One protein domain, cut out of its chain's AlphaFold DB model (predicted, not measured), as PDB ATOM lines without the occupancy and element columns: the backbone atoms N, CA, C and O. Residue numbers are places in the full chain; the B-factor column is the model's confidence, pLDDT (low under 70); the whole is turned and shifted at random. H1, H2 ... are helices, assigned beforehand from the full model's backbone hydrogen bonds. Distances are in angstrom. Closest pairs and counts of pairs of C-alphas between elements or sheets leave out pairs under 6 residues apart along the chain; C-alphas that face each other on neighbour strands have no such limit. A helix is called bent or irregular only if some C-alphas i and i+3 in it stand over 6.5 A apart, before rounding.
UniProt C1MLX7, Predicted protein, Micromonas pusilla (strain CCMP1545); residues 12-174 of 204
ATOM      1  N   VAL A  12      97.893 195.771 155.392       57.81
ATOM      2  CA  VAL A  12      98.262 196.891 154.501       57.81
ATOM      3  C   VAL A  12      98.630 198.140 155.303       57.81
ATOM      4  O   VAL A  12      99.636 198.783 155.014       57.81
ATOM      5  N   PHE A  13      97.865 198.454 156.351       54.69
ATOM      6  CA  PHE A  13      98.113 199.628 157.194       54.69
ATOM      7  C   PHE A  13      99.380 199.488 158.049       54.69
ATOM      8  O   PHE A  13     100.104 200.469 158.211       54.69
ATOM      9  N   VAL A  14      99.700 198.275 158.516       55.34
ATOM     10  CA  VAL A  14     100.944 197.996 159.261       55.34
ATOM     11  C   VAL A  14     102.174 198.206 158.369       55.34
ATOM     12  O   VAL A  14     103.085 198.939 158.743       55.34
ATOM     13  N   ARG A  15     102.159 197.686 157.132       62.78
ATOM     14  CA  ARG A  15     103.248 197.909 156.160       62.78
ATOM     15  C   ARG A  15     103.411 199.375 155.761       62.78
ATOM     16  O   ARG A  15     104.527 199.808 155.483       62.78
ATOM     17  N   LEU A  16     102.318 200.138 155.711       65.75
ATOM     18  CA  LEU A  16     102.373 201.564 155.396       65.75
ATOM     19  C   LEU A  16     102.974 202.368 156.556       65.75
ATOM     20  O   LEU A  16     103.809 203.235 156.314       65.75
ATOM     21  N   GLY A  17     102.613 202.043 157.802       64.31
ATOM     22  CA  GLY A  17     103.195 202.648 159.003       64.31
ATOM     23  C   GLY A  17     104.719 202.527 159.044       64.31
ATOM     24  O   GLY A  17     105.408 203.532 159.236       64.31
ATOM     25  N   ASP A  18     105.247 201.340 158.737       73.19
ATOM     26  CA  ASP A  18     106.692 201.078 158.703       73.19
ATOM     27  C   ASP A  18     107.427 201.891 157.629       73.19
ATOM     28  O   ASP A  18     108.558 202.325 157.838       73.19
ATOM     29  N   GLN A  19     106.805 202.123 156.468       74.62
ATOM     30  CA  GLN A  19     107.396 202.942 155.401       74.62
ATOM     31  C   GLN A  19     107.318 204.435 155.730       74.62
ATOM     32  O   GLN A  19     108.286 205.166 155.532       74.62
ATOM     33  N   VAL A  20     106.191 204.882 156.290       70.50
ATOM     34  CA  VAL A  20     105.954 206.274 156.696       70.50
ATOM     35  C   VAL A  20     106.864 206.683 157.864       70.50
ATOM     36  O   VAL A  20     107.157 207.869 158.040       70.50
ATOM     37  N   ALA A  21     107.334 205.730 158.673       71.62
ATOM     38  CA  ALA A  21     108.279 205.966 159.763       71.62
ATOM     39  C   ALA A  21     109.719 206.241 159.286       71.62
ATOM     40  O   ALA A  21     110.503 206.818 160.042       71.62
ATOM     41  N   LYS A  22     110.076 205.879 158.046       81.62
ATOM     42  CA  LYS A  22     111.450 206.005 157.540       81.62
ATOM     43  C   LYS A  22     111.842 207.467 157.285       81.62
ATOM     44  O   LYS A  22     111.014 208.257 156.825       81.62
ATOM     45  N   PRO A  23     113.119 207.835 157.496       79.06
ATOM     46  CA  PRO A  23     113.591 209.213 157.336       79.06
ATOM     47  C   PRO A  23     113.555 209.719 155.885       79.06
ATOM     48  O   PRO A  23     113.522 210.925 155.668       79.06
ATOM     49  N   TRP A  24     113.517 208.830 154.885       82.12
ATOM     50  CA  TRP A  24     113.406 209.212 153.471       82.12
ATOM     51  C   TRP A  24     111.970 209.510 153.025       82.12
ATOM     52  O   TRP A  24     111.763 210.112 151.973       82.12
ATOM     53  N   PHE A  25     110.962 209.115 153.808       82.19
ATOM     54  CA  PHE A  25     109.560 209.271 153.427       82.19
ATOM     55  C   PHE A  25     109.155 210.733 153.133       82.19
ATOM     56  O   PHE A  25     108.508 210.969 152.110       82.19
ATOM     57  N   PRO A  26     109.574 211.746 153.925       82.94
ATOM     58  CA  PRO A  26     109.304 213.150 153.609       82.94
ATOM     59  C   PRO A  26     109.868 213.600 152.259       82.94
ATOM     60  O   PRO A  26     109.220 214.387 151.575       82.94
ATOM     61  N   LEU A  27     111.030 213.082 151.839       86.19
ATOM     62  CA  LEU A  27     111.619 213.411 150.536       86.19
ATOM     63  C   LEU A  27     110.752 212.894 149.389       86.19
ATOM     64  O   LEU A  27     110.547 213.601 148.404       86.19
ATOM     65  N   VAL A  28     110.183 211.698 149.542       86.44
ATOM     66  CA  VAL A  28     109.247 211.146 148.557       86.44
ATOM     67  C   VAL A  28     107.969 211.972 148.502       86.44
ATOM     68  O   VAL A  28     107.510 212.285 147.408       86.44
ATOM     69  N   ILE A  29     107.432 212.408 149.645       86.25
ATOM     70  CA  ILE A  29     106.274 213.312 149.669       86.25
ATOM     71  C   ILE A  29     106.594 214.643 148.983       86.25
ATOM     72  O   ILE A  29     105.779 215.111 148.191       86.25
ATOM     73  N   ILE A  30     107.768 215.230 149.226       88.06
ATOM     74  CA  ILE A  30     108.212 216.466 148.562       88.06
ATOM     75  C   ILE A  30     108.268 216.265 147.044       88.06
ATOM     76  O   ILE A  30     107.651 217.031 146.307       88.06
ATOM     77  N   ALA A  31     108.954 215.217 146.578       88.69
ATOM     78  CA  ALA A  31     109.114 214.933 145.155       88.69
ATOM     79  C   ALA A  31     107.767 214.666 144.468       88.69
ATOM     80  O   ALA A  31     107.474 215.241 143.421       88.69
ATOM     81  N   LEU A  32     106.913 213.846 145.084       86.88
ATOM     82  CA  LEU A  32     105.604 213.497 144.539       86.88
ATOM     83  C   LEU A  32     104.661 214.710 144.525       86.88
ATOM     84  O   LEU A  32     103.928 214.913 143.558       86.88
ATOM     85  N   SER A  33     104.722 215.559 145.555       86.19
ATOM     86  CA  SER A  33     103.948 216.806 145.620       86.19
ATOM     87  C   SER A  33     104.409 217.808 144.560       86.19
ATOM     88  O   SER A  33     103.570 218.405 143.884       86.19
ATOM     89  N   ALA A  34     105.721 217.945 144.350       88.50
ATOM     90  CA  ALA A  34     106.275 218.780 143.286       88.50
ATOM     91  C   ALA A  34     105.846 218.275 141.900       88.50
ATOM     92  O   ALA A  34     105.330 219.048 141.094       88.50
ATOM     93  N   ALA A  35     105.964 216.969 141.647       88.06
ATOM     94  CA  ALA A  35     105.535 216.350 140.394       88.06
ATOM     95  C   ALA A  35     104.022 216.501 140.151       88.06
ATOM     96  O   ALA A  35     103.593 216.732 139.021       88.06
ATOM     97  N   SER A  36     103.206 216.443 141.210       86.56
ATOM     98  CA  SER A  36     101.750 216.624 141.106       86.56
ATOM     99  C   SER A  36     101.335 218.023 140.648       86.56
ATOM    100  O   SER A  36     100.213 218.199 140.177       86.56
ATOM    101  N   CYS A  37     102.237 219.006 140.735       84.19
ATOM    102  CA  CYS A  37     102.005 220.322 140.152       84.19
ATOM    103  C   CYS A  37     101.976 220.250 138.618       84.19
ATOM    104  O   CYS A  37     101.297 221.049 138.004       84.19
ATOM    105  N   PHE A  38     102.619 219.271 137.983       85.12
ATOM    106  CA  PHE A  38     102.621 219.132 136.522       85.12
ATOM    107  C   PHE A  38     101.683 218.023 136.031       85.12
ATOM    108  O   PHE A  38     101.130 218.111 134.937       85.12
ATOM    109  N   ALA A  39     101.462 216.992 136.848       84.56
ATOM    110  CA  ALA A  39     100.608 215.856 136.520       84.56
ATOM    111  C   ALA A  39      99.307 215.878 137.339       84.56
ATOM    112  O   ALA A  39      99.268 215.401 138.474       84.56
ATOM    113  N   ILE A  40      98.212 216.374 136.749       75.38
ATOM    114  CA  ILE A  40      96.909 216.520 137.431       75.38
ATOM    115  C   ILE A  40      96.407 215.183 138.000       75.38
ATOM    116  O   ILE A  40      95.960 215.128 139.146       75.38
ATOM    117  N   PHE A  41      96.547 214.086 137.248       78.38
ATOM    118  CA  PHE A  41      96.141 212.746 137.693       78.38
ATOM    119  C   PHE A  41      96.898 212.268 138.940       78.38
ATOM    120  O   PHE A  41      96.352 211.523 139.755       78.38
ATOM    121  N   LEU A  42      98.132 212.743 139.144       78.62
ATOM    122  CA  LEU A  42      98.942 212.397 140.310       78.62
ATOM    123  C   LEU A  42      98.413 213.060 141.594       78.62
ATOM    124  O   LEU A  42      98.633 212.548 142.688       78.62
ATOM    125  N   SER A  43      97.660 214.160 141.479       75.44
ATOM    126  CA  SER A  43      97.137 214.910 142.629       75.44
ATOM    127  C   SER A  43      96.175 214.088 143.499       75.44
ATOM    128  O   SER A  43      96.229 214.162 144.733       75.44
ATOM    129  N   GLY A  44      95.338 213.251 142.875       76.00
ATOM    130  CA  GLY A  44      94.441 212.337 143.589       76.00
ATOM    131  C   GLY A  44      95.215 211.285 144.385       76.00
ATOM    132  O   GLY A  44      94.971 211.109 145.580       76.00
ATOM    133  N   ALA A  45      96.212 210.656 143.754       77.94
ATOM    134  CA  ALA A  45      97.062 209.649 144.389       77.94
ATOM    135  C   ALA A  45      97.875 210.225 145.560       77.94
ATOM    136  O   ALA A  45      97.925 209.620 146.629       77.94
ATOM    137  N   VAL A  46      98.446 211.424 145.400       78.94
ATOM    138  CA  VAL A  46      99.175 212.128 146.471       78.94
ATOM    139  C   VAL A  46      98.258 212.434 147.650       78.94
ATOM    140  O   VAL A  46      98.643 212.234 148.799       78.94
ATOM    141  N   THR A  47      97.025 212.869 147.389       79.12
ATOM    142  CA  THR A  47      96.058 213.176 148.451       79.12
ATOM    143  C   THR A  47      95.617 211.912 149.193       79.12
ATOM    144  O   THR A  47      95.569 211.912 150.422       79.12
ATOM    145  N   ALA A  48      95.363 210.812 148.479       78.31
ATOM    146  CA  ALA A  48      95.045 209.525 149.098       78.31
ATOM    147  C   ALA A  48      96.216 208.987 149.942       78.31
ATOM    148  O   ALA A  48      96.014 208.536 151.073       78.31
ATOM    149  N   LEU A  49      97.449 209.098 149.430       79.88
ATOM    150  CA  LEU A  49      98.668 208.738 150.155       79.88
ATOM    151  C   LEU A  49      98.848 209.604 151.407       79.88
ATOM    152  O   LEU A  49      99.166 209.081 152.470       79.88
ATOM    153  N   PHE A  50      98.600 210.911 151.300       80.38
ATOM    154  CA  PHE A  50      98.670 211.845 152.419       80.38
ATOM    155  C   PHE A  50      97.698 211.462 153.535       80.38
ATOM    156  O   PHE A  50      98.104 211.357 154.692       80.38
ATOM    157  N   ILE A  51      96.427 211.224 153.197       78.50
ATOM    158  CA  ILE A  51      95.403 210.835 154.175       78.50
ATOM    159  C   ILE A  51      95.793 209.508 154.833       78.50
ATOM    160  O   ILE A  51      95.785 209.411 156.058       78.50
ATOM    161  N   SER A  52      96.227 208.526 154.039       76.88
ATOM    162  CA  SER A  52      96.681 207.225 154.543       76.88
ATOM    163  C   SER A  52      97.890 207.351 155.479       76.88
ATOM    164  O   SER A  52      97.948 206.684 156.509       76.88
ATOM    165  N   ALA A  53      98.837 208.240 155.167       75.94
ATOM    166  CA  ALA A  53      99.999 208.513 156.009       75.94
ATOM    167  C   ALA A  53      99.629 209.255 157.303       75.94
ATOM    168  O   ALA A  53     100.214 208.978 158.350       75.94
ATOM    169  N   CYS A  54      98.657 210.174 157.256       76.00
ATOM    170  CA  CYS A  54      98.142 210.862 158.444       76.00
ATOM    171  C   CYS A  54      97.474 209.885 159.409       76.00
ATOM    172  O   CYS A  54      97.741 209.944 160.607       76.00
ATOM    173  N   VAL A  55      96.663 208.975 158.863       73.31
ATOM    174  CA  VAL A  55      96.014 207.889 159.607       73.31
ATOM    175  C   VAL A  55      97.070 206.978 160.242       73.31
ATOM    176  O   VAL A  55      97.105 206.785 161.451       73.31
ATOM    177  N   ALA A  56      98.045 206.514 159.456       72.81
ATOM    178  CA  ALA A  56      99.094 205.617 159.946       72.81
ATOM    179  C   ALA A  56     100.016 206.237 161.023       72.81
ATOM    180  O   ALA A  56     100.543 205.518 161.870       72.81
ATOM    181  N   ARG A  57     100.249 207.559 161.002       69.00
ATOM    182  CA  ARG A  57     101.139 208.260 161.955       69.00
ATOM    183  C   ARG A  57     100.465 208.650 163.275       69.00
ATOM    184  O   ARG A  57     101.190 208.957 164.226       69.00
ATOM    185  N   GLY A  58      99.134 208.665 163.336       65.38
ATOM    186  CA  GLY A  58      98.369 209.036 164.526       65.38
ATOM    187  C   GLY A  58      98.443 210.523 164.921       65.38
ATOM    188  O   GLY A  58      99.070 211.369 164.268       65.38
ATOM    189  N   LYS A  59      97.765 210.861 166.027       62.75
ATOM    190  CA  LYS A  59      97.609 212.239 166.533       62.75
ATOM    191  C   LYS A  59      98.971 212.878 166.856       62.75
ATOM    192  O   LYS A  59      99.735 212.366 167.665       62.75
ATOM    193  N   GLY A  60      99.259 214.023 166.230       63.28
ATOM    194  CA  GLY A  60     100.420 214.876 166.532       63.28
ATOM    195  C   GLY A  60     101.629 214.732 165.600       63.28
ATOM    196  O   GLY A  60     102.464 215.631 165.557       63.28
ATOM    197  N   ARG A  61     101.725 213.666 164.790       69.25
ATOM    198  CA  ARG A  61     102.876 213.457 163.881       69.25
ATOM    199  C   ARG A  61     102.593 213.771 162.408       69.25
ATOM    200  O   ARG A  61     103.533 213.833 161.618       69.25
ATOM    201  N   PHE A  62     101.338 214.040 162.047       78.94
ATOM    202  CA  PHE A  62     100.924 214.365 160.673       78.94
ATOM    203  C   PHE A  62     101.381 215.756 160.194       78.94
ATOM    204  O   PHE A  62     101.507 215.977 158.991       78.94
ATOM    205  N   ALA A  63     101.680 216.686 161.112       83.00
ATOM    206  CA  ALA A  63     102.106 218.048 160.771       83.00
ATOM    207  C   ALA A  63     103.370 218.070 159.892       83.00
ATOM    208  O   ALA A  63     103.466 218.868 158.964       83.00
ATOM    209  N   HIS A  64     104.296 217.136 160.121       81.88
ATOM    210  CA  HIS A  64     105.508 216.979 159.314       81.88
ATOM    211  C   HIS A  64     105.194 216.549 157.875       81.88
ATOM    212  O   HIS A  64     105.856 216.992 156.942       81.88
ATOM    213  N   VAL A  65     104.162 215.721 157.680       82.31
ATOM    214  CA  VAL A  65     103.713 215.288 156.349       82.31
ATOM    215  C   VAL A  65     103.039 216.453 155.621       82.31
ATOM    216  O   VAL A  65     103.297 216.669 154.440       82.31
ATOM    217  N   ALA A  66     102.226 217.247 156.329       85.38
ATOM    218  CA  ALA A  66     101.620 218.464 155.781       85.38
ATOM    219  C   ALA A  66     102.684 219.494 155.381       85.38
ATOM    220  O   ALA A  66     102.586 220.093 154.310       85.38
ATOM    221  N   LEU A  67     103.727 219.646 156.204       88.75
ATOM    222  CA  LEU A  67     104.864 220.513 155.921       88.75
ATOM    223  C   LEU A  67     105.647 220.041 154.689       88.75
ATOM    224  O   LEU A  67     105.872 220.828 153.776       88.75
ATOM    225  N   ALA A  68     106.006 218.756 154.627       87.69
ATOM    226  CA  ALA A  68     106.712 218.167 153.489       87.69
ATOM    227  C   ALA A  68     105.918 218.326 152.182       87.69
ATOM    228  O   ALA A  68     106.470 218.716 151.155       87.69
ATOM    229  N   ASN A  69     104.605 218.099 152.229       88.50
ATOM    230  CA  ASN A  69     103.730 218.314 151.084       88.50
ATOM    231  C   ASN A  69     103.717 219.792 150.653       88.50
ATOM    232  O   ASN A  69     103.887 220.092 149.474       88.50
ATOM    233  N   ALA A  70     103.559 220.726 151.597       88.38
ATOM    234  CA  ALA A  70     103.573 222.157 151.294       88.38
ATOM    235  C   ALA A  70     104.915 222.610 150.688       88.38
ATOM    236  O   ALA A  70     104.912 223.376 149.725       88.38
ATOM    237  N   LEU A  71     106.045 222.090 151.184       90.94
ATOM    238  CA  LEU A  71     107.377 222.339 150.619       90.94
ATOM    239  C   LEU A  71     107.502 221.813 149.187       90.94
ATOM    240  O   LEU A  71     107.981 222.532 148.316       90.94
ATOM    241  N   GLY A  72     107.040 220.588 148.922       88.38
ATOM    242  CA  GLY A  72     107.038 220.032 147.569       88.38
ATOM    243  C   GLY A  72     106.192 220.854 146.600       88.38
ATOM    244  O   GLY A  72     106.623 221.123 145.481       88.38
ATOM    245  N   VAL A  73     105.029 221.341 147.043       88.38
ATOM    246  CA  VAL A  73     104.200 222.246 146.236       88.38
ATOM    247  C   VAL A  73     104.904 223.583 145.986       88.38
ATOM    248  O   VAL A  73     104.906 224.059 144.854       88.38
ATOM    249  N   ALA A  74     105.533 224.179 147.002       91.12
ATOM    250  CA  ALA A  74     106.300 225.413 146.834       91.12
ATOM    251  C   ALA A  74     107.457 225.230 145.837       91.12
ATOM    252  O   ALA A  74     107.675 226.086 144.985       91.12
ATOM    253  N   LEU A  75     108.154 224.092 145.882       92.38
ATOM    254  CA  LEU A  75     109.215 223.765 144.933       92.38
ATOM    255  C   LEU A  75     108.672 223.576 143.508       92.38
ATOM    256  O   LEU A  75     109.194 224.175 142.570       92.38
ATOM    257  N   GLY A  76     107.590 222.808 143.346       89.69
ATOM    258  CA  GLY A  76     106.941 222.594 142.050       89.69
ATOM    259  C   GLY A  76     106.456 223.900 141.414       89.69
ATOM    260  O   GLY A  76     106.752 224.169 140.249       89.69
ATOM    261  N   PHE A  77     105.793 224.764 142.190       90.19
ATOM    262  CA  PHE A  77     105.382 226.080 141.699       90.19
ATOM    263  C   PHE A  77     106.546 227.052 141.517       90.19
ATOM    264  O   PHE A  77     106.462 227.922 140.658       90.19
ATOM    265  N   GLY A  78     107.649 226.896 142.251       91.38
ATOM    266  CA  GLY A  78     108.875 227.652 142.005       91.38
ATOM    267  C   GLY A  78     109.418 227.376 140.606       91.38
ATOM    268  O   GLY A  78     109.664 228.309 139.842       91.38
ATOM    269  N   ILE A  79     109.503 226.094 140.235       91.19
ATOM    270  CA  ILE A  79     109.886 225.660 138.886       91.19
ATOM    271  C   ILE A  79     108.884 226.189 137.850       91.19
ATOM    272  O   ILE A  79     109.285 226.752 136.833       91.19
ATOM    273  N   PHE A  80     107.582 226.075 138.122       88.75
ATOM    274  CA  PHE A  80     106.536 226.586 137.235       88.75
ATOM    275  C   PHE A  80     106.666 228.095 136.976       88.75
ATOM    276  O   PHE A  80     106.627 228.520 135.825       88.75
ATOM    277  N   ILE A  81     106.886 228.905 138.018       88.56
ATOM    278  CA  ILE A  81     107.082 230.358 137.892       88.56
ATOM    279  C   ILE A  81     108.287 230.667 136.999       88.56
ATOM    280  O   ILE A  81     108.205 231.564 136.162       88.56
ATOM    281  N   VAL A  82     109.397 229.934 137.150       89.88
ATOM    282  CA  VAL A  82     110.587 230.111 136.300       89.88
ATOM    283  C   VAL A  82     110.260 229.808 134.837       89.88
ATOM    284  O   VAL A  82     110.570 230.625 133.971       89.88
ATOM    285  N   ILE A  83     109.574 228.694 134.562       88.00
ATOM    286  CA  ILE A  83     109.156 228.317 133.202       88.00
ATOM    287  C   ILE A  83     108.255 229.395 132.591       88.00
ATOM    288  O   ILE A  83     108.454 229.802 131.447       88.00
ATOM    289  N   VAL A  84     107.275 229.884 133.353       85.75
ATOM    290  CA  VAL A  84     106.342 230.919 132.892       85.75
ATOM    291  C   VAL A  84     107.071 232.233 132.602       85.75
ATOM    292  O   VAL A  84     106.846 232.832 131.552       85.75
ATOM    293  N   LYS A  85     107.992 232.661 133.476       85.75
ATOM    294  CA  LYS A  85     108.807 233.863 133.241       85.75
ATOM    295  C   LYS A  85     109.659 233.750 131.977       85.75
ATOM    296  O   LYS A  85     109.797 234.739 131.269       85.75
ATOM    297  N   GLN A  86     110.196 232.565 131.680       86.88
ATOM    298  CA  GLN A  86     110.988 232.328 130.469       86.88
ATOM    299  C   GLN A  86     110.145 232.320 129.188       86.88
ATOM    300  O   GLN A  86     110.626 232.759 128.148       86.88
ATOM    301  N   ARG A  87     108.899 231.829 129.239       82.75
ATOM    302  CA  ARG A  87     108.003 231.783 128.066       82.75
ATOM    303  C   ARG A  87     107.247 233.085 127.796       82.75
ATOM    304  O   ARG A  87     106.678 233.228 126.719       82.75
ATOM    305  N   GLY A  88     107.265 234.020 128.743       77.62
ATOM    306  CA  GLY A  88     106.593 235.310 128.635       77.62
ATOM    307  C   GLY A  88     105.116 235.239 129.027       77.62
ATOM    308  O   GLY A  88     104.364 234.360 128.603       77.62
ATOM    309  N   MET A  89     104.687 236.202 129.844       74.62
ATOM    310  CA  MET A  89     103.300 236.304 130.317       74.62
ATOM    311  C   MET A  89     102.322 236.682 129.199       74.62
ATOM    312  O   MET A  89     101.158 236.276 129.233       74.62
ATOM    313  N   ASP A  90     102.798 237.399 128.181       75.25
ATOM    314  CA  ASP A  90     101.981 237.860 127.055       75.25
ATOM    315  C   ASP A  90     101.459 236.691 126.213       75.25
ATOM    316  O   ASP A  90     100.303 236.692 125.786       75.25
ATOM    317  N   ALA A  91     102.262 235.631 126.075       72.56
ATOM    318  CA  ALA A  91     101.858 234.408 125.391       72.56
ATOM    319  C   ALA A  91     100.691 233.706 126.107       72.56
ATOM    320  O   ALA A  91      99.795 233.166 125.458       72.56
ATOM    321  N   ILE A  92     100.656 233.743 127.444       73.19
ATOM    322  CA  ILE A  92      99.571 233.146 128.237       73.19
ATOM    323  C   ILE A  92      98.287 233.962 128.083       73.19
ATOM    324  O   ILE A  92      97.215 233.387 127.888       73.19
ATOM    325  N   ARG A  93      98.391 235.296 128.115       73.12
ATOM    326  CA  ARG A  93      97.239 236.187 127.929       73.12
ATOM    327  C   ARG A  93      96.626 236.049 126.536       73.12
ATOM    328  O   ARG A  93      95.406 236.005 126.417       73.12
ATOM    329  N   ALA A  94      97.470 235.907 125.516       78.44
ATOM    330  CA  ALA A  94      97.042 235.654 124.145       78.44
ATOM    331  C   ALA A  94      96.427 234.256 123.955       78.44
ATOM    332  O   ALA A  94      95.495 234.100 123.173       78.44
ATOM    333  N   SER A  95      96.915 233.247 124.685       80.19
ATOM    334  CA  SER A  95      96.429 231.863 124.562       80.19
ATOM    335  C   SER A  95      95.077 231.633 125.244       80.19
ATOM    336  O   SER A  95      94.321 230.766 124.813       80.19
ATOM    337  N   TYR A  96      94.757 232.389 126.302       77.69
ATOM    338  CA  TYR A  96      93.546 232.165 127.104       77.69
ATOM    339  C   TYR A  96      92.721 233.434 127.373       77.69
ATOM    340  O   TYR A  96      92.379 233.699 128.527       77.69
ATOM    341  N   PRO A  97      92.338 234.216 126.349       77.31
ATOM    342  CA  PRO A  97      91.653 235.498 126.536       77.31
ATOM    343  C   PRO A  97      90.306 235.368 127.269       77.31
ATOM    344  O   PRO A  97      89.935 236.242 128.049       77.31
ATOM    345  N   SER A  98      89.596 234.251 127.085       77.44
ATOM    346  CA  SER A  98      88.308 233.983 127.736       77.44
ATOM    347  C   SER A  98      88.406 233.819 129.256       77.44
ATOM    348  O   SER A  98      87.447 234.133 129.959       77.44
ATOM    349  N   LEU A  99      89.557 233.380 129.787       72.31
ATOM    350  CA  LEU A  99      89.767 233.295 131.236       72.31
ATOM    351  C   LEU A  99      89.773 234.690 131.865       72.31
ATOM    352  O   LEU A  99      89.110 234.898 132.878       72.31
ATOM    353  N   PHE A 100      90.442 235.649 131.223       73.00
ATOM    354  CA  PHE A 100      90.532 237.038 131.686       73.00
ATOM    355  C   PHE A 100      89.203 237.788 131.597       73.00
ATOM    356  O   PHE A 100      88.972 238.720 132.361       73.00
ATOM    357  N   ALA A 101      88.320 237.378 130.686       76.62
ATOM    358  CA  ALA A 101      86.985 237.951 130.545       76.62
ATOM    359  C   ALA A 101      85.971 237.401 131.570       76.62
ATOM    360  O   ALA A 101      84.839 237.878 131.633       76.62
ATOM    361  N   SER A 102      86.337 236.386 132.359       79.44
ATOM    362  CA  SER A 102      85.402 235.728 133.273       79.44
ATOM    363  C   SER A 102      85.159 236.527 134.562       79.44
ATOM    364  O   SER A 102      86.066 237.123 135.140       79.44
ATOM    365  N   THR A 103      83.934 236.470 135.092       79.00
ATOM    366  CA  THR A 103      83.576 237.107 136.376       79.00
ATOM    367  C   THR A 103      84.415 236.574 137.544       79.00
ATOM    368  O   THR A 103      84.765 237.320 138.458       79.00
ATOM    369  N   HIS A 104      84.785 235.290 137.504       77.75
ATOM    370  CA  HIS A 104      85.642 234.666 138.514       77.75
ATOM    371  C   HIS A 104      87.057 235.244 138.514       77.75
ATOM    372  O   HIS A 104      87.645 235.415 139.583       77.75
ATOM    373  N   TRP A 105      87.580 235.592 137.337       75.25
ATOM    374  CA  TRP A 105      88.868 236.260 137.207       75.25
ATOM    375  C   TRP A 105      88.849 237.641 137.861       75.25
ATOM    376  O   TRP A 105      89.683 237.912 138.721       75.25
ATOM    377  N   GLY A 106      87.836 238.460 137.561       76.88
ATOM    378  CA  GLY A 106      87.668 239.776 138.188       76.88
ATOM    379  C   GLY A 106      87.473 239.706 139.708       76.88
ATOM    380  O   GLY A 106      87.997 240.542 140.441       76.88
ATOM    381  N   TYR A 107      86.782 238.676 140.215       80.19
ATOM    382  CA  TYR A 107      86.665 238.447 141.660       80.19
ATOM    383  C   TYR A 107      88.023 238.140 142.301       80.19
ATOM    384  O   TYR A 107      88.383 238.748 143.310       80.19
ATOM    385  N   MET A 108      88.797 237.225 141.711       74.94
ATOM    386  CA  MET A 108      90.140 236.899 142.196       74.94
ATOM    387  C   MET A 108      91.063 238.120 142.150       74.94
ATOM    388  O   MET A 108      91.782 238.369 143.114       74.94
ATOM    389  N   GLU A 109      91.006 238.903 141.073       78.19
ATOM    390  CA  GLU A 109      91.778 240.136 140.919       78.19
ATOM    391  C   GLU A 109      91.412 241.154 142.001       78.19
ATOM    392  O   GLU A 109      92.294 241.696 142.659       78.19
ATOM    393  N   GLY A 110      90.117 241.335 142.275       78.56
ATOM    394  CA  GLY A 110      89.637 242.210 143.342       78.56
ATOM    395  C   GLY A 110      90.082 241.765 144.738       78.56
ATOM    396  O   GLY A 110      90.460 242.603 145.558       78.56
ATOM    397  N   VAL A 111      90.084 240.459 145.019       81.19
ATOM    398  CA  VAL A 111      90.567 239.909 146.298       81.19
ATOM    399  C   VAL A 111      92.080 240.093 146.442       81.19
ATOM    400  O   VAL A 111      92.546 240.499 147.505       81.19
ATOM    401  N   ILE A 112      92.855 239.847 145.383       80.06
ATOM    402  CA  ILE A 112      94.313 240.035 145.396       80.06
ATOM    403  C   ILE A 112      94.663 241.523 145.505       80.06
ATOM    404  O   ILE A 112      95.524 241.883 146.300       80.06
ATOM    405  N   ALA A 113      93.959 242.402 144.793       78.50
ATOM    406  CA  ALA A 113      94.176 243.845 144.866       78.50
ATOM    407  C   ALA A 113      93.878 244.413 146.264       78.50
ATOM    408  O   ALA A 113      94.574 245.315 146.723       78.50
ATOM    409  N   ARG A 114      92.867 243.881 146.965       82.00
ATOM    410  CA  ARG A 114      92.479 244.346 148.310       82.00
ATOM    411  C   ARG A 114      93.300 243.729 149.435       82.00
ATOM    412  O   ARG A 114      93.587 244.401 150.417       82.00
ATOM    413  N   SER A 115      93.622 242.443 149.332       78.62
ATOM    414  CA  SER A 115      94.201 241.664 150.436       78.62
ATOM    415  C   SER A 115      95.639 241.214 150.179       78.62
ATOM    416  O   SER A 115      96.253 240.608 151.061       78.62
ATOM    417  N   GLY A 116      96.180 241.481 148.987       81.12
ATOM    418  CA  GLY A 116      97.541 241.148 148.584       81.12
ATOM    419  C   GLY A 116      97.880 239.688 148.868       81.12
ATOM    420  O   GLY A 116      97.175 238.761 148.464       81.12
ATOM    421  N   TRP A 117      98.945 239.493 149.643       83.75
ATOM    422  CA  TRP A 117      99.419 238.178 150.069       83.75
ATOM    423  C   TRP A 117      98.351 237.338 150.788       83.75
ATOM    424  O   TRP A 117      98.217 236.147 150.503       83.75
ATOM    425  N   GLY A 118      97.561 237.947 151.679       78.00
ATOM    426  CA  GLY A 118      96.546 237.234 152.463       78.00
ATOM    427  C   GLY A 118      95.410 236.692 151.595       78.00
ATOM    428  O   GLY A 118      94.943 235.576 151.815       78.00
ATOM    429  N   GLY A 119      95.029 237.441 150.554       78.19
ATOM    430  CA  GLY A 119      94.044 237.001 149.566       78.19
ATOM    431  C   GLY A 119      94.530 235.781 148.787       78.19
ATOM    432  O   GLY A 119      93.813 234.789 148.672       78.19
ATOM    433  N   VAL A 120      95.787 235.805 148.330       79.50
ATOM    434  CA  VAL A 120      96.405 234.657 147.647       79.50
ATOM    435  C   VAL A 120      96.469 233.439 148.574       79.50
ATOM    436  O   VAL A 120      96.098 232.342 148.167       79.50
ATOM    437  N   ALA A 121      96.872 233.608 149.835       79.56
ATOM    438  CA  ALA A 121      96.968 232.494 150.778       79.56
ATOM    439  C   ALA A 121      95.597 231.861 151.079       79.56
ATOM    440  O   ALA A 121      95.474 230.634 151.108       79.56
ATOM    441  N   ALA A 122      94.557 232.684 151.244       79.06
ATOM    442  CA  ALA A 122      93.193 232.217 151.475       79.06
ATOM    443  C   ALA A 122      92.638 231.443 150.267       79.06
ATOM    444  O   ALA A 122      92.038 230.380 150.426       79.06
ATOM    445  N   LEU A 123      92.889 231.942 149.056       80.38
ATOM    446  CA  LEU A 123      92.446 231.317 147.811       80.38
ATOM    447  C   LEU A 123      93.234 230.040 147.469       80.38
ATOM    448  O   LEU A 123      92.679 229.128 146.859       80.38
ATOM    449  N   ALA A 124      94.492 229.924 147.907       79.56
ATOM    450  CA  ALA A 124      95.350 228.761 147.660       79.56
ATOM    451  C   ALA A 124      94.858 227.462 148.322       79.56
ATOM    452  O   ALA A 124      95.277 226.369 147.928       79.56
ATOM    453  N   ALA A 125      93.983 227.555 149.326       75.62
ATOM    454  CA  ALA A 125      93.399 226.387 149.972       75.62
ATOM    455  C   ALA A 125      92.293 225.728 149.108       75.62
ATOM    456  O   ALA A 125      92.419 224.538 148.783       75.62
ATOM    457  N   PRO A 126      91.211 226.425 148.708       72.69
ATOM    458  CA  PRO A 126      90.134 225.810 147.934       72.69
ATOM    459  C   PRO A 126      90.402 225.749 146.424       72.69
ATOM    460  O   PRO A 126      89.951 224.794 145.791       72.69
ATOM    461  N   LEU A 127      91.121 226.715 145.841       75.81
ATOM    462  CA  LEU A 127      91.233 226.833 144.385       75.81
ATOM    463  C   LEU A 127      92.383 226.008 143.785       75.81
ATOM    464  O   LEU A 127      93.377 225.713 144.459       75.81
ATOM    465  N   PRO A 128      92.292 225.661 142.486       77.81
ATOM    466  CA  PRO A 128      93.441 225.191 141.725       77.81
ATOM    467  C   PRO A 128      94.573 226.228 141.790       77.81
ATOM    468  O   PRO A 128      94.377 227.399 141.480       77.81
ATOM    469  N   LEU A 129      95.774 225.804 142.184       80.44
ATOM    470  CA  LEU A 129      96.903 226.723 142.386       80.44
ATOM    471  C   LEU A 129      97.449 227.335 141.094       80.44
ATOM    472  O   LEU A 129      97.982 228.434 141.137       80.44
ATOM    473  N   HIS A 130      97.309 226.662 139.952       83.00
ATOM    474  CA  HIS A 130      97.795 227.162 138.662       83.00
ATOM    475  C   HIS A 130      97.249 228.549 138.294       83.00
ATOM    476  O   HIS A 130      98.058 229.465 138.134       83.00
ATOM    477  N   PRO A 131      95.919 228.760 138.203       79.88
ATOM    478  CA  PRO A 131      95.372 230.082 137.902       79.88
ATOM    479  C   PRO A 131      95.729 231.111 138.977       79.88
ATOM    480  O   PRO A 131      95.967 232.269 138.655       79.88
ATOM    481  N   LEU A 132      95.834 230.694 140.240       81.94
ATOM    482  CA  LEU A 132      96.191 231.585 141.339       81.94
ATOM    483  C   LEU A 132      97.645 232.083 141.258       81.94
ATOM    484  O   LEU A 132      97.912 233.259 141.489       81.94
ATOM    485  N   VAL A 133      98.585 231.200 140.919       84.94
ATOM    486  CA  VAL A 133     100.001 231.551 140.745       84.94
ATOM    487  C   VAL A 133     100.178 232.458 139.534       84.94
ATOM    488  O   VAL A 133     100.861 233.473 139.638       84.94
ATOM    489  N   LEU A 134      99.509 232.148 138.418       83.56
ATOM    490  CA  LEU A 134      99.497 233.016 137.237       83.56
ATOM    491  C   LEU A 134      98.932 234.402 137.566       83.56
ATOM    492  O   LEU A 134      99.509 235.406 137.162       83.56
ATOM    493  N   MET A 135      97.859 234.458 138.353       78.62
ATOM    494  CA  MET A 135      97.280 235.712 138.826       78.62
ATOM    495  C   MET A 135      98.252 236.539 139.654       78.62
ATOM    496  O   MET A 135      98.456 237.710 139.357       78.62
ATOM    497  N   GLY A 136      98.897 235.930 140.651       80.38
ATOM    498  CA  GLY A 136      99.901 236.629 141.452       80.38
ATOM    499  C   GLY A 136     101.041 237.184 140.590       80.38
ATOM    500  O   GLY A 136     101.534 238.283 140.838       80.38
ATOM    501  N   MET A 137     101.447 236.454 139.546       82.00
ATOM    502  CA  MET A 137     102.466 236.932 138.608       82.00
ATOM    503  C   MET A 137     101.975 238.127 137.781       82.00
ATOM    504  O   MET A 137     102.731 239.075 137.586       82.00
ATOM    505  N   LEU A 138     100.722 238.104 137.321       79.75
ATOM    506  CA  LEU A 138     100.115 239.197 136.549       79.75
ATOM    507  C   LEU A 138      99.869 240.452 137.375       79.75
ATOM    508  O   LEU A 138     100.042 241.554 136.869       79.75
ATOM    509  N   SER A 139      99.516 240.293 138.648       75.75
ATOM    510  CA  SER A 139      99.355 241.408 139.579       75.75
ATOM    511  C   SER A 139     100.698 241.993 140.040       75.75
ATOM    512  O   SER A 139     100.727 242.796 140.969       75.75
ATOM    513  N   GLY A 140     101.822 241.555 139.458       77.94
ATOM    514  CA  GLY A 140     103.161 242.046 139.780       77.94
ATOM    515  C   GLY A 140     103.679 241.619 141.155       77.94
ATOM    516  O   GLY A 140     104.635 242.214 141.652       77.94
ATOM    517  N   MET A 141     103.085 240.606 141.800       82.31
ATOM    518  CA  MET A 141     103.588 240.141 143.093       82.31
ATOM    519  C   MET A 141     104.961 239.486 142.951       82.31
ATOM    520  O   MET A 141     105.269 238.785 141.981       82.31
ATOM    521  N   SER A 142     105.783 239.656 143.987       86.75
ATOM    522  CA  SER A 142     107.068 238.972 144.061       86.75
ATOM    523  C   SER A 142     106.867 237.450 144.053       86.75
ATOM    524  O   SER A 142     105.933 236.919 144.663       86.75
ATOM    525  N   SER A 143     107.775 236.720 143.400       88.06
ATOM    526  CA  SER A 143     107.713 235.253 143.363       88.06
ATOM    527  C   SER A 143     107.748 234.650 144.768       88.06
ATOM    528  O   SER A 143     107.042 233.682 145.035       88.06
ATOM    529  N   PHE A 144     108.492 235.264 145.693       87.75
ATOM    530  CA  PHE A 144     108.530 234.843 147.090       87.75
ATOM    531  C   PHE A 144     107.168 234.998 147.786       87.75
ATOM    532  O   PHE A 144     106.731 234.095 148.500       87.75
ATOM    533  N   SER A 145     106.454 236.100 147.543       86.44
ATOM    534  CA  SER A 145     105.106 236.319 148.085       86.44
ATOM    535  C   SER A 145     104.109 235.281 147.566       86.44
ATOM    536  O   SER A 145     103.317 234.754 148.340       86.44
ATOM    537  N   ILE A 146     104.170 234.940 146.277       87.31
ATOM    538  CA  ILE A 146     103.280 233.936 145.676       87.31
ATOM    539  C   ILE A 146     103.568 232.546 146.252       87.31
ATOM    540  O   ILE A 146     102.646 231.836 146.653       87.31
ATOM    541  N   LEU A 147     104.847 232.167 146.341       90.69
ATOM    542  CA  LEU A 147     105.262 230.865 146.863       90.69
ATOM    543  C   LEU A 147     104.940 230.703 148.346       90.69
ATOM    544  O   LEU A 147     104.430 229.660 148.742       90.69
ATOM    545  N   SER A 148     105.187 231.730 149.161       89.62
ATOM    546  CA  SER A 148     104.848 231.704 150.589       89.62
ATOM    547  C   SER A 148     103.336 231.651 150.824       89.62
ATOM    548  O   SER A 148     102.890 230.919 151.705       89.62
ATOM    549  N   ALA A 149     102.535 232.345 150.011       87.19
ATOM    550  CA  ALA A 149     101.076 232.268 150.075       87.19
ATOM    551  C   ALA A 149     100.554 230.880 149.660       87.19
ATOM    552  O   ALA A 149      99.731 230.287 150.358       87.19
ATOM    553  N   ALA A 150     101.079 230.321 148.563       86.81
ATOM    554  CA  ALA A 150     100.759 228.970 148.106       86.81
ATOM    555  C   ALA A 150     101.135 227.908 149.151       86.81
ATOM    556  O   ALA A 150     100.344 227.008 149.447       86.81
ATOM    557  N   PHE A 151     102.325 228.045 149.740       89.94
ATOM    558  CA  PHE A 151     102.806 227.210 150.831       89.94
ATOM    559  C   PHE A 151     101.872 227.284 152.041       89.94
ATOM    560  O   PHE A 151     101.422 226.244 152.519       89.94
ATOM    561  N   ALA A 152     101.525 228.491 152.498       87.94
ATOM    562  CA  ALA A 152     100.662 228.696 153.656       87.94
ATOM    563  C   ALA A 152      99.259 228.109 153.437       87.94
ATOM    564  O   ALA A 152      98.776 227.343 154.275       87.94
ATOM    565  N   GLY A 153      98.630 228.388 152.291       85.94
ATOM    566  CA  GLY A 153      97.304 227.858 151.964       85.94
ATOM    567  C   GLY A 153      97.288 226.331 151.865       85.94
ATOM    568  O   GLY A 153      96.374 225.674 152.374       85.94
ATOM    569  N   ARG A 154      98.334 225.730 151.279       86.31
ATOM    570  CA  ARG A 154      98.463 224.267 151.222       86.31
ATOM    571  C   ARG A 154      98.739 223.647 152.572       86.31
ATOM    572  O   ARG A 154      98.093 222.654 152.900       86.31
ATOM    573  N   PHE A 155      99.649 224.220 153.348       88.31
ATOM    574  CA  PHE A 155      99.919 223.753 154.695       88.31
ATOM    575  C   PHE A 155      98.637 223.771 155.530       88.31
ATOM    576  O   PHE A 155      98.263 222.734 156.066       88.31
ATOM    577  N   ALA A 156      97.907 224.889 155.544       87.31
ATOM    578  CA  ALA A 156      96.646 225.018 156.270       87.31
ATOM    579  C   ALA A 156      95.618 223.958 155.843       87.31
ATOM    580  O   ALA A 156      95.075 223.249 156.689       87.31
ATOM    581  N   LYS A 157      95.397 223.774 154.534       85.25
ATOM    582  CA  LYS A 157      94.464 222.761 154.010       85.25
ATOM    583  C   LYS A 157      94.824 221.346 154.444       85.25
ATOM    584  O   LYS A 157      93.971 220.624 154.956       85.25
ATOM    585  N   TYR A 158      96.072 220.941 154.233       83.81
ATOM    586  CA  TYR A 158      96.514 219.585 154.553       83.81
ATOM    587  C   TYR A 158      96.613 219.358 156.064       83.81
ATOM    588  O   TYR A 158      96.345 218.256 156.539       83.81
ATOM    589  N   TYR A 159      96.901 220.404 156.835       86.00
ATOM    590  CA  TYR A 159      96.844 220.364 158.288       86.00
ATOM    591  C   TYR A 159      95.413 220.137 158.792       86.00
ATOM    592  O   TYR A 159      95.188 219.230 159.592       86.00
ATOM    593  N   VAL A 160      94.428 220.881 158.273       85.56
ATOM    594  CA  VAL A 160      93.004 220.677 158.598       85.56
ATOM    595  C   VAL A 160      92.537 219.284 158.168       85.56
ATOM    596  O   VAL A 160      91.893 218.593 158.953       85.56
ATOM    597  N   MET A 161      92.911 218.818 156.973       82.75
ATOM    598  CA  MET A 161      92.598 217.454 156.528       82.75
ATOM    599  C   MET A 161      93.212 216.389 157.443       82.75
ATOM    600  O   MET A 161      92.534 215.425 157.793       82.75
ATOM    601  N   GLY A 162      94.460 216.571 157.881       80.50
ATOM    602  CA  GLY A 162      95.113 215.678 158.838       80.50
ATOM    603  C   GLY A 162      94.433 215.684 160.211       80.50
ATOM    604  O   GLY A 162      94.243 214.627 160.813       80.50
ATOM    605  N   LEU A 163      93.987 216.851 160.688       82.75
ATOM    606  CA  LEU A 163      93.195 216.966 161.917       82.75
ATOM    607  C   LEU A 163      91.862 216.220 161.810       82.75
ATOM    608  O   LEU A 163      91.494 215.498 162.733       82.75
ATOM    609  N   VAL A 164      91.146 216.378 160.695       81.38
ATOM    610  CA  VAL A 164      89.867 215.691 160.461       81.38
ATOM    611  C   VAL A 164      90.083 214.181 160.369       81.38
ATOM    612  O   VAL A 164      89.387 213.431 161.052       81.38
ATOM    613  N   ALA A 165      91.088 213.730 159.613       76.69
ATOM    614  CA  ALA A 165      91.422 212.313 159.475       76.69
ATOM    615  C   ALA A 165      91.762 211.661 160.829       76.69
ATOM    616  O   ALA A 165      91.178 210.644 161.190       76.69
ATOM    617  N   THR A 166      92.629 212.288 161.630       72.94
ATOM    618  CA  THR A 166      93.068 211.740 162.930       72.94
ATOM    619  C   THR A 166      92.020 211.853 164.044       72.94
ATOM    620  O   THR A 166      92.096 211.140 165.048       72.94
ATOM    621  N   ARG A 167      91.026 212.744 163.913       71.62
ATOM    622  CA  ARG A 167      89.860 212.799 164.816       71.62
ATOM    623  C   ARG A 167      88.768 211.808 164.407       71.62
ATOM    624  O   ARG A 167      88.132 211.232 165.288       71.62
ATOM    625  N   GLY A 168      88.593 211.568 163.106       59.69
ATOM    626  CA  GLY A 168      87.609 210.632 162.558       59.69
ATOM    627  C   GLY A 168      87.867 209.168 162.921       59.69
ATOM    628  O   GLY A 168      86.916 208.405 163.059       59.69
ATOM    629  N   GLU A 169      89.118 208.778 163.172       57.34
ATOM    630  CA  GLU A 169      89.461 207.427 163.644       57.34
ATOM    631  C   GLU A 169      88.759 207.043 164.946       57.34
ATOM    632  O   GLU A 169      88.329 205.904 165.083       57.34
ATOM    633  N   GLY A 170      88.577 207.983 165.881       53.69
ATOM    634  CA  GLY A 170      87.854 207.708 167.128       53.69
ATOM    635  C   GLY A 170      86.368 207.422 166.893       53.69
ATOM    636  O   GLY A 170      85.786 206.579 167.566       53.69
ATOM    637  N   VAL A 171      85.773 208.080 165.898       52.75
ATOM    638  CA  VAL A 171      84.364 207.914 165.513       52.75
ATOM    639  C   VAL A 171      84.166 206.628 164.705       52.75
ATOM    640  O   VAL A 171      83.202 205.898 164.928       52.75
ATOM    641  N   LEU A 172      85.105 206.297 163.815       50.81
ATOM    642  CA  LEU A 172      85.099 205.040 163.066       50.81
ATOM    643  C   LEU A 172      85.414 203.832 163.957       50.81
ATOM    644  O   LEU A 172      84.796 202.793 163.770       50.81
ATOM    645  N   ALA A 173      86.309 203.954 164.941       53.34
ATOM    646  CA  ALA A 173      86.571 202.908 165.933       53.34
ATOM    647  C   ALA A 173      85.364 202.686 166.860       53.34
ATOM    648  O   ALA A 173      84.998 201.543 167.133       53.34
ATOM    649  N   ALA A 174      84.687 203.768 167.270       52.28
ATOM    650  CA  ALA A 174      83.443 203.689 168.033       52.28
ATOM    651  C   ALA A 174      82.301 203.033 167.231       52.28
ATOM    652  O   ALA A 174      81.581 202.197 167.770       52.28
TER     653      ALA A 174
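Overview. This is residues 12 to 174 of the 204 residues of the protein "Predicted protein" of Micromonas pusilla (strain CCMP1545) (UniProt C1MLX7). Two long helices, H4 and H9, run opposite ways side by side over part of their length in an elongated body. At one end H2 packs on H4, H3 packs on H9 and H1 lies across the last turns of H3; at the other end the sharply kinked H7 and the short H8 pack on the first part of H9, and small H5 and H6 lead round from H4 to H7. The printed part has 163 residues with nine named helices, H1 to H9 in order, and no named strand, class all helix. It is compact, with a radius of gyration of the C-alphas of 17.4 A, and spans 52 by 30 by 25 A.

Arrangement. Begin with H9, residues 143 to 174, which with H3, residues 40 to 57, is the hub, each touching four helices. H9 touches H4, residues 63 to 87, at a shallow tilt of 32 degrees, only just short of steep, opposite ways; the closest C-alphas, of Ala 70 and Phe 151, are 5.1 A apart. Look at residues 161 to 169 of H9 for its touch with H3, closest at the C-alphas of Cys 54 and Gly 162, 5.7 A. H2, residues 25 to 36, H3 and H4 form an up and down bundle, each running against the one before; the C-alphas of Ile 30 and Gly 72, closest of H2 and H4, are 3.9 A apart. H1, residues 12 to 20, touches H3 about perpendicular, at 87 degrees, with the C-alphas of Gly 17 and Ala 56 closest, 5.1 A. At the other end H7, residues 103 to 123, touches H9 about perpendicular, at 84 degrees, through its residues 117 to 123 alone; the C-alphas of Ala 121 and Ala 149 are closest, 4.2 A. H8, residues 129 to 138, and H9 are a hairpin, closest at the C-alphas of Gly 136 and Ile 146, 6.0 A. H5, residues 89 to 95, is close to but not clearly touching H8, Met 89 to Leu 138 being 7.6 A between C-alphas, and H6, residues 97 to 100, is likewise close to H7, Leu 99 to Trp 105 at 6.7 A. H1 and H9 are apart. Every O i to N i+4 pair is within hydrogen-bond range in H1, H2, H4, H5 and H8, against 12 of 14 in H3, 15 of 17 in H7 and 26 of 28 in H9; H6 is too short for such a pair.

Along the chain. Find C-alpha 143 at (107.713, 235.253, 143.363); from there H9 runs 46.8 A to C-alpha 174 at (83.443, 203.689, 168.033). H4 starts at C-alpha 63, (102.106, 218.048, 160.771), and runs 36.0 A; H3 spans 26.2 A and is neither bent nor irregular, but only just, with C-alphas 41 and 44 6.1 A apart. H7 is irregular, its C-alphas 114 and 117 lying 9.4 A apart, with a kink of 134 degrees near residue 117.

Size, cuts and confidence. The C-alphas of Asp 90 and Ala 174, the two farthest apart, are 56.5 A from each other. The printed part has no cut, and its eight links are tight. The mean pLDDT of the printed part is 79.2; look for values under 70 at residues 12 to 17, 57 to 61 and 168 to 174.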